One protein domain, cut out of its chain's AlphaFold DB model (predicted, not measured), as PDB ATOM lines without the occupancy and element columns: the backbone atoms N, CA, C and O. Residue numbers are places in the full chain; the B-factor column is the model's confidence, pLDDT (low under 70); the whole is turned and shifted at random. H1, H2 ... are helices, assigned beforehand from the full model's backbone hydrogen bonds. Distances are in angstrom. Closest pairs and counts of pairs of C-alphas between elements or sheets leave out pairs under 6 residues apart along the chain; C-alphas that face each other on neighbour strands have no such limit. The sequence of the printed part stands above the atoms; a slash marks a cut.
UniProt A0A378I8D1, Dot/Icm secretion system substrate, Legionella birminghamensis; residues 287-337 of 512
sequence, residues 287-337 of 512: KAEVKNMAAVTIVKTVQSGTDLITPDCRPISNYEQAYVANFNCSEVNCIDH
ATOM      1  N   LYS A 287      13.686 -20.717  11.339       97.81
ATOM      2  CA  LYS A 287      13.490 -22.174  11.382       97.81
ATOM      3  C   LYS A 287      12.872 -22.585  12.710       97.81
ATOM      4  O   LYS A 287      11.925 -23.373  12.724       97.81
ATOM      5  N   ALA A 288      13.383 -22.036  13.811       97.44
ATOM      6  CA  ALA A 288      12.787 -22.228  15.127       97.44
ATOM      7  C   ALA A 288      11.361 -21.660  15.179       97.44
ATOM      8  O   ALA A 288      10.465 -22.326  15.695       97.44
ATOM      9  N   GLU A 289      11.122 -20.488  14.580       98.06
ATOM     10  CA  GLU A 289       9.783 -19.891  14.545       98.06
ATOM     11  C   GLU A 289       8.785 -20.734  13.738       98.06
ATOM     12  O   GLU A 289       7.676 -20.970  14.201       98.06
ATOM     13  N   VAL A 290       9.177 -21.296  12.590       98.31
ATOM     14  CA  VAL A 290       8.335 -22.242  11.829       98.31
ATOM     15  C   VAL A 290       7.909 -23.432  12.695       98.31
ATOM     16  O   VAL A 290       6.742 -23.830  12.692       98.31
ATOM     17  N   LYS A 291       8.842 -23.997  13.469       98.00
ATOM     18  CA  LYS A 291       8.557 -25.114  14.383       98.00
ATOM     19  C   LYS A 291       7.674 -24.688  15.553       98.00
ATOM     20  O   LYS A 291       6.804 -25.450  15.970       98.00
ATOM     21  N   ASN A 292       7.853 -23.466  16.045       98.25
ATOM     22  CA  ASN A 292       6.990 -22.860  17.051       98.25
ATOM     23  C   ASN A 292       5.553 -22.687  16.531       98.25
ATOM     24  O   ASN A 292       4.613 -23.153  17.176       98.25
ATOM     25  N   MET A 293       5.380 -22.120  15.332       98.50
ATOM     26  CA  MET A 293       4.082 -21.992  14.658       98.50
ATOM     27  C   MET A 293       3.388 -23.348  14.534       98.50
ATOM     28  O   MET A 293       2.207 -23.474  14.863       98.50
ATOM     29  N   ALA A 294       4.135 -24.378  14.132       97.88
ATOM     30  CA  ALA A 294       3.648 -25.748  14.060       97.88
ATOM     31  C   ALA A 294       3.192 -26.284  15.426       97.88
ATOM     32  O   ALA A 294       2.065 -26.758  15.563       97.88
ATOM     33  N   ALA A 295       4.030 -26.156  16.457       97.94
ATOM     34  CA  ALA A 295       3.719 -26.627  17.804       97.94
ATOM     35  C   ALA A 295       2.474 -25.952  18.398       97.94
ATOM     36  O   ALA A 295       1.607 -26.638  18.942       97.94
ATOM     37  N   VAL A 296       2.366 -24.625  18.269       98.31
ATOM     38  CA  VAL A 296       1.189 -23.856  18.703       98.31
ATOM     39  C   VAL A 296      -0.059 -24.330  17.969       98.31
ATOM     40  O   VAL A 296      -1.093 -24.559  18.601       98.31
ATOM     41  N   THR A 297       0.043 -24.492  16.648       98.25
ATOM     42  CA  THR A 297      -1.085 -24.894  15.806       98.25
ATOM     43  C   THR A 297      -1.596 -26.269  16.219       98.25
ATOM     44  O   THR A 297      -2.772 -26.381  16.528       98.25
ATOM     45  N   ILE A 298      -0.722 -27.277  16.345       97.88
ATOM     46  CA  ILE A 298      -1.104 -28.641  16.760       97.88
ATOM     47  C   ILE A 298      -1.908 -28.623  18.066       97.88
ATOM     48  O   ILE A 298      -2.994 -29.198  18.143       97.88
ATOM     49  N   VAL A 299      -1.393 -27.938  19.090       97.31
ATOM     50  CA  VAL A 299      -2.036 -27.889  20.411       97.31
ATOM     51  C   VAL A 299      -3.403 -27.211  20.329       97.31
ATOM     52  O   VAL A 299      -4.381 -27.725  20.872       97.31
ATOM     53  N   LYS A 300      -3.494 -26.073  19.636       97.88
ATOM     54  CA  LYS A 300      -4.744 -25.314  19.509       97.88
ATOM     55  C   LYS A 300      -5.781 -26.022  18.632       97.88
ATOM     56  O   LYS A 300      -6.965 -25.961  18.961       97.88
ATOM     57  N   THR A 301      -5.362 -26.732  17.584       96.94
ATOM     58  CA  THR A 301      -6.248 -27.572  16.767       96.94
ATOM     59  C   THR A 301      -6.934 -28.621  17.642       96.94
ATOM     60  O   THR A 301      -8.163 -28.706  17.656       96.94
ATOM     61  N   VAL A 302      -6.170 -29.333  18.472       96.12
ATOM     62  CA  VAL A 302      -6.726 -30.356  19.372       96.12
ATOM     63  C   VAL A 302      -7.594 -29.750  20.474       96.12
ATOM     64  O   VAL A 302      -8.674 -30.261  20.756       96.12
ATOM     65  N   GLN A 303      -7.195 -28.614  21.054       96.62
ATOM     66  CA  GLN A 303      -8.022 -27.891  22.032       96.62
ATOM     67  C   GLN A 303      -9.355 -27.401  21.451       96.62
ATOM     68  O   GLN A 303     -10.331 -27.281  22.189       96.62
ATOM     69  N   SER A 304      -9.414 -27.143  20.141       96.25
ATOM     70  CA  SER A 304     -10.652 -26.785  19.438       96.25
ATOM     71  C   SER A 304     -11.571 -27.981  19.144       96.25
ATOM     72  O   SER A 304     -12.644 -27.797  18.576       96.25
ATOM     73  N   GLY A 305     -11.173 -29.196  19.540       95.81
ATOM     74  CA  GLY A 305     -11.935 -30.426  19.320       95.81
ATOM     75  C   GLY A 305     -11.717 -31.065  17.949       95.81
ATOM     76  O   GLY A 305     -12.493 -31.935  17.561       95.81
ATOM     77  N   THR A 306     -10.689 -30.641  17.206       96.12
ATOM     78  CA  THR A 306     -10.304 -31.277  15.941       96.12
ATOM     79  C   THR A 306      -9.208 -32.303  16.204       96.12
ATOM     80  O   THR A 306      -8.110 -31.948  16.632       96.12
ATOM     81  N   ASP A 307      -9.497 -33.572  15.928       94.56
ATOM     82  CA  ASP A 307      -8.522 -34.646  16.077       94.56
ATOM     83  C   ASP A 307      -7.446 -34.556  14.991       94.56
ATOM     84  O   ASP A 307      -7.743 -34.588  13.796       94.56
ATOM     85  N   LEU A 308      -6.182 -34.494  15.411       96.25
ATOM     86  CA  LEU A 308      -5.045 -34.714  14.526       96.25
ATOM     87  C   LEU A 308      -4.621 -36.170  14.637       96.25
ATOM     88  O   LEU A 308      -4.309 -36.647  15.728       96.25
ATOM     89  N   ILE A 309      -4.617 -36.879  13.512       96.88
ATOM     90  CA  ILE A 309      -4.307 -38.310  13.478       96.88
ATOM     91  C   ILE A 309      -3.267 -38.633  12.413       96.88
ATOM     92  O   ILE A 309      -3.183 -37.988  11.369       96.88
ATOM     93  N   THR A 310      -2.475 -39.663  12.677       95.06
ATOM     94  CA  THR A 310      -1.617 -40.307  11.678       95.06
ATOM     95  C   THR A 310      -2.445 -41.176  10.714       95.06
ATOM     96  O   THR A 310      -3.585 -41.529  11.028       95.06
ATOM     97  N   PRO A 311      -1.876 -41.629   9.576       90.12
ATOM     98  CA  PRO A 311      -2.553 -42.575   8.680       90.12
ATOM     99  C   PRO A 311      -2.948 -43.910   9.330       90.12
ATOM    100  O   PRO A 311      -3.868 -44.571   8.858       90.12
ATOM    101  N   ASP A 312      -2.266 -44.312  10.408       92.31
ATOM    102  CA  ASP A 312      -2.607 -45.482  11.227       92.31
ATOM    103  C   ASP A 312      -3.522 -45.144  12.422       92.31
ATOM    104  O   ASP A 312      -3.584 -45.899  13.391       92.31
ATOM    105  N   CYS A 313      -4.244 -44.020  12.344       94.25
ATOM    106  CA  CYS A 313      -5.249 -43.562  13.308       94.25
ATOM    107  C   CYS A 313      -4.722 -43.327  14.734       94.25
ATOM    108  O   CYS A 313      -5.485 -43.412  15.699       94.25
ATOM    109  N   ARG A 314      -3.428 -43.028  14.902       95.94
ATOM    110  CA  ARG A 314      -2.880 -42.635  16.207       95.94
ATOM    111  C   ARG A 314      -3.090 -41.139  16.425       95.94
ATOM    112  O   ARG A 314      -2.762 -40.363  15.528       95.94
ATOM    113  N   PRO A 315      -3.588 -40.723  17.600       96.81
ATOM    114  CA  PRO A 315      -3.800 -39.316  17.897       96.81
ATOM    115  C   PRO A 315      -2.473 -38.576  18.085       96.81
ATOM    116  O   PRO A 315      -1.508 -39.113  18.633       96.81
ATOM    117  N   ILE A 316      -2.460 -37.313  17.672       97.12
ATOM    118  CA  ILE A 316      -1.383 -36.348  17.860       97.12
ATOM    119  C   ILE A 316      -1.968 -35.159  18.607       97.12
ATOM    120  O   ILE A 316      -2.859 -34.479  18.120       97.12
ATOM    121  N   SER A 317      -1.447 -34.897  19.799       96.38
ATOM    122  CA  SER A 317      -1.903 -33.824  20.691       96.38
ATOM    123  C   SER A 317      -0.861 -32.732  20.916       96.38
ATOM    124  O   SER A 317      -1.156 -31.694  21.503       96.38
ATOM    125  N   ASN A 318       0.378 -32.964  20.481       96.38
ATOM    126  CA  ASN A 318       1.495 -32.054  20.684       96.38
ATOM    127  C   ASN A 318       2.607 -32.282  19.647       96.38
ATOM    128  O   ASN A 318       2.596 -33.254  18.889       96.38
ATOM    129  N   TYR A 319       3.579 -31.368  19.642       95.75
ATOM    130  CA  TYR A 319       4.694 -31.377  18.698       95.75
ATOM    131  C   TYR A 319       5.592 -32.616  18.828       95.75
ATOM    132  O   TYR A 319       6.039 -33.143  17.816       95.75
ATOM    133  N   GLU A 320       5.837 -33.118  20.043       95.56
ATOM    134  CA  GLU A 320       6.669 -34.311  20.258       95.56
ATOM    135  C   GLU A 320       6.036 -35.551  19.613       95.56
ATOM    136  O   GLU A 320       6.710 -36.304  18.911       95.56
ATOM    137  N   GLN A 321       4.724 -35.735  19.781       95.69
ATOM    138  CA  GLN A 321       3.983 -36.819  19.135       95.69
ATOM    139  C   GLN A 321       3.995 -36.688  17.611       95.69
ATOM    140  O   GLN A 321       4.206 -37.687  16.921       95.69
ATOM    141  N   ALA A 322       3.839 -35.467  17.085       95.62
ATOM    142  CA  ALA A 322       3.969 -35.212  15.654       95.62
ATOM    143  C   ALA A 322       5.381 -35.564  15.161       95.62
ATOM    144  O   ALA A 322       5.521 -36.306  14.196       95.62
ATOM    145  N   TYR A 323       6.428 -35.133  15.866       94.75
ATOM    146  CA  TYR A 323       7.819 -35.444  15.538       94.75
ATOM    147  C   TYR A 323       8.099 -36.955  15.542       94.75
ATOM    148  O   TYR A 323       8.700 -37.477  14.605       94.75
ATOM    149  N   VAL A 324       7.622 -37.692  16.555       93.62
ATOM    150  CA  VAL A 324       7.745 -39.163  16.622       93.62
ATOM    151  C   VAL A 324       7.012 -39.842  15.461       93.62
ATOM    152  O   VAL A 324       7.486 -40.846  14.925       93.62
ATOM    153  N   ALA A 325       5.884 -39.274  15.031       94.00
ATOM    154  CA  ALA A 325       5.162 -39.688  13.834       94.00
ATOM    155  C   ALA A 325       5.811 -39.200  12.523       94.00
ATOM    156  O   ALA A 325       5.239 -39.409  11.453       94.00
ATOM    157  N   ASN A 326       6.997 -38.578  12.585       94.50
ATOM    158  CA  ASN A 326       7.673 -37.948  11.452       94.50
ATOM    159  C   ASN A 326       6.746 -36.952  10.740       94.50
ATOM    160  O   ASN A 326       6.665 -36.952   9.528       94.50
ATOM    161  N   PHE A 327       5.952 -36.196  11.495       95.31
ATOM    162  CA  PHE A 327       4.947 -35.239  11.023       95.31
ATOM    163  C   PHE A 327       3.921 -35.779  10.010       95.31
ATOM    164  O   PHE A 327       3.151 -35.004   9.455       95.31
ATOM    165  N   ASN A 328       3.842 -37.099   9.815       92.25
ATOM    166  CA  ASN A 328       2.877 -37.731   8.926       92.25
ATOM    167  C   ASN A 328       1.501 -37.769   9.607       92.25
ATOM    168  O   ASN A 328       1.168 -38.722  10.319       92.25
ATOM    169  N   CYS A 329       0.743 -36.691   9.436       92.69
ATOM    170  CA  CYS A 329      -0.529 -36.447  10.099       92.69
ATOM    171  C   CYS A 329      -1.496 -35.666   9.206       92.69
ATOM    172  O   CYS A 329      -1.115 -35.176   8.146       92.69
ATOM    173  N   SER A 330      -2.759 -35.583   9.619       93.31
ATOM    174  CA  SER A 330      -3.757 -34.734   8.965       93.31
ATOM    175  C   SER A 330      -3.315 -33.265   8.914       93.31
ATOM    176  O   SER A 330      -2.667 -32.776   9.839       93.31
ATOM    177  N   GLU A 331      -3.720 -32.563   7.854       94.75
ATOM    178  CA  GLU A 331      -3.404 -31.146   7.657       94.75
ATOM    179  C   GLU A 331      -3.882 -30.261   8.818       94.75
ATOM    180  O   GLU A 331      -4.919 -30.506   9.439       94.75
ATOM    181  N   VAL A 332      -3.126 -29.197   9.080       96.56
ATOM    182  CA  VAL A 332      -3.481 -28.146  10.037       96.56
ATOM    183  C   VAL A 332      -3.793 -26.835   9.316       96.56
ATOM    184  O   VAL A 332      -3.466 -26.657   8.142       96.56
ATOM    185  N   ASN A 333      -4.404 -25.890  10.032       97.25
ATOM    186  CA  ASN A 333      -4.573 -24.517   9.566       97.25
ATOM    187  C   ASN A 333      -3.837 -23.548  10.501       97.25
ATOM    188  O   ASN A 333      -4.341 -23.184  11.566       97.25
ATOM    189  N   CYS A 334      -2.636 -23.119  10.109       98.06
ATOM    190  CA  CYS A 334      -1.839 -22.226  10.950       98.06
ATOM    191  C   CYS A 334      -2.458 -20.827  11.096       98.06
ATOM    192  O   CYS A 334      -2.324 -20.220  12.158       98.06
ATOM    193  N   ILE A 335      -3.168 -20.323  10.081       98.31
ATOM    194  CA  ILE A 335      -3.814 -18.996  10.119       98.31
ATOM    195  C   ILE A 335      -4.890 -18.937  11.211       98.31
ATOM    196  O   ILE A 335      -4.988 -17.946  11.943       98.31
ATOM    197  N   ASP A 336      -5.663 -20.010  11.380       97.94
ATOM    198  CA  ASP A 336      -6.747 -20.042  12.369       97.94
ATOM    199  C   ASP A 336      -6.206 -20.011  13.804       97.94
ATOM    200  O   ASP A 336      -6.777 -19.344  14.673       97.94
ATOM    201  N   HIS A 337      -5.071 -20.670  14.045       98.06
ATOM    202  CA  HIS A 337      -4.612 -20.988  15.396       98.06
ATOM    203  C   HIS A 337      -3.406 -20.176  15.883       98.06
ATOM    204  O   HIS A 337      -3.363 -19.810  17.061       98.06
TER     205      HIS A 337
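What this domain is: This is residues 287 to 337 of the 512 residues of the protein "Dot/Icm secretion system substrate" of Legionella birminghamensis (UniProt A0A378I8D1). One long helix, H1, makes one side of the domain, and the rest of the printed part is mostly loop that goes out from its last residues and folds back to it. The short helix H2 meets the middle of H1 with its first residue, Tyr 319, and points away from it, nearly at a right angle, while the very short H3, the last four residues, packs on H1 at another place. Between H1 and H2 a long loop, residues 304 to 318, turns back near Asp 312, far from H1. The printed part has 51 residues with three named helices in the order H1, H2, H3 and no named strand; the class is all helix. It is compact, with a radius of gyration of the C-alphas of 10.0 A and spans of 28 by 22 by 14 A.

How they stand to each other: H1, residues 287 to 303, comes first. In the loop that follows it, residues 308 to 309 pair with residues 315 to 316, antiparallel, a pairing too short for named strands. H2, residues 319 to 324, touches H1, which meets it with residues 294 to 299 alone; the closest C-alphas, those of Ala 295 and Tyr 319, are 4.9 A apart. The lines of H1 and H2 stand about perpendicular, at 79 degrees. H3, residues 334 to 337, touches H1 too, and the closest C-alphas, those of Thr 297 and His 337, are 5.3 A apart. H2 and H3 are apart. In H1 and H2 every O i to N i+4 pair is within hydrogen-bond range; H3 is too short for such a pair, and its one O i to N i+3 pair is within range.

Where its parts are: H1 begins at Lys 287, with its C-alpha at (13.490, -22.174, 11.382), and is 24.7 A long from first to last C-alpha, ending at Gln 303. H2 has 6 residues, from Tyr 319, C-alpha at (4.694, -31.377, 18.698), to Val 324, and is 8.6 A long. H3 runs from Cys 334 to His 337, whose C-alpha is at (-4.612, -20.988, 15.396), and is 5.4 A long.

The domain as a whole: The two C-alphas farthest apart, those of Glu 289 and Asp 312, are 28.6 A apart. From the first to the last printed C-alpha, Lys 287 to His 337, it is 18.6 A. The link from H1 to H2, 15 residues, is long; the link from H2 to H3, 9 residues, is short. The printed part has no cut. The mean pLDDT of the printed part is 96.2, and no printed residue is under 70.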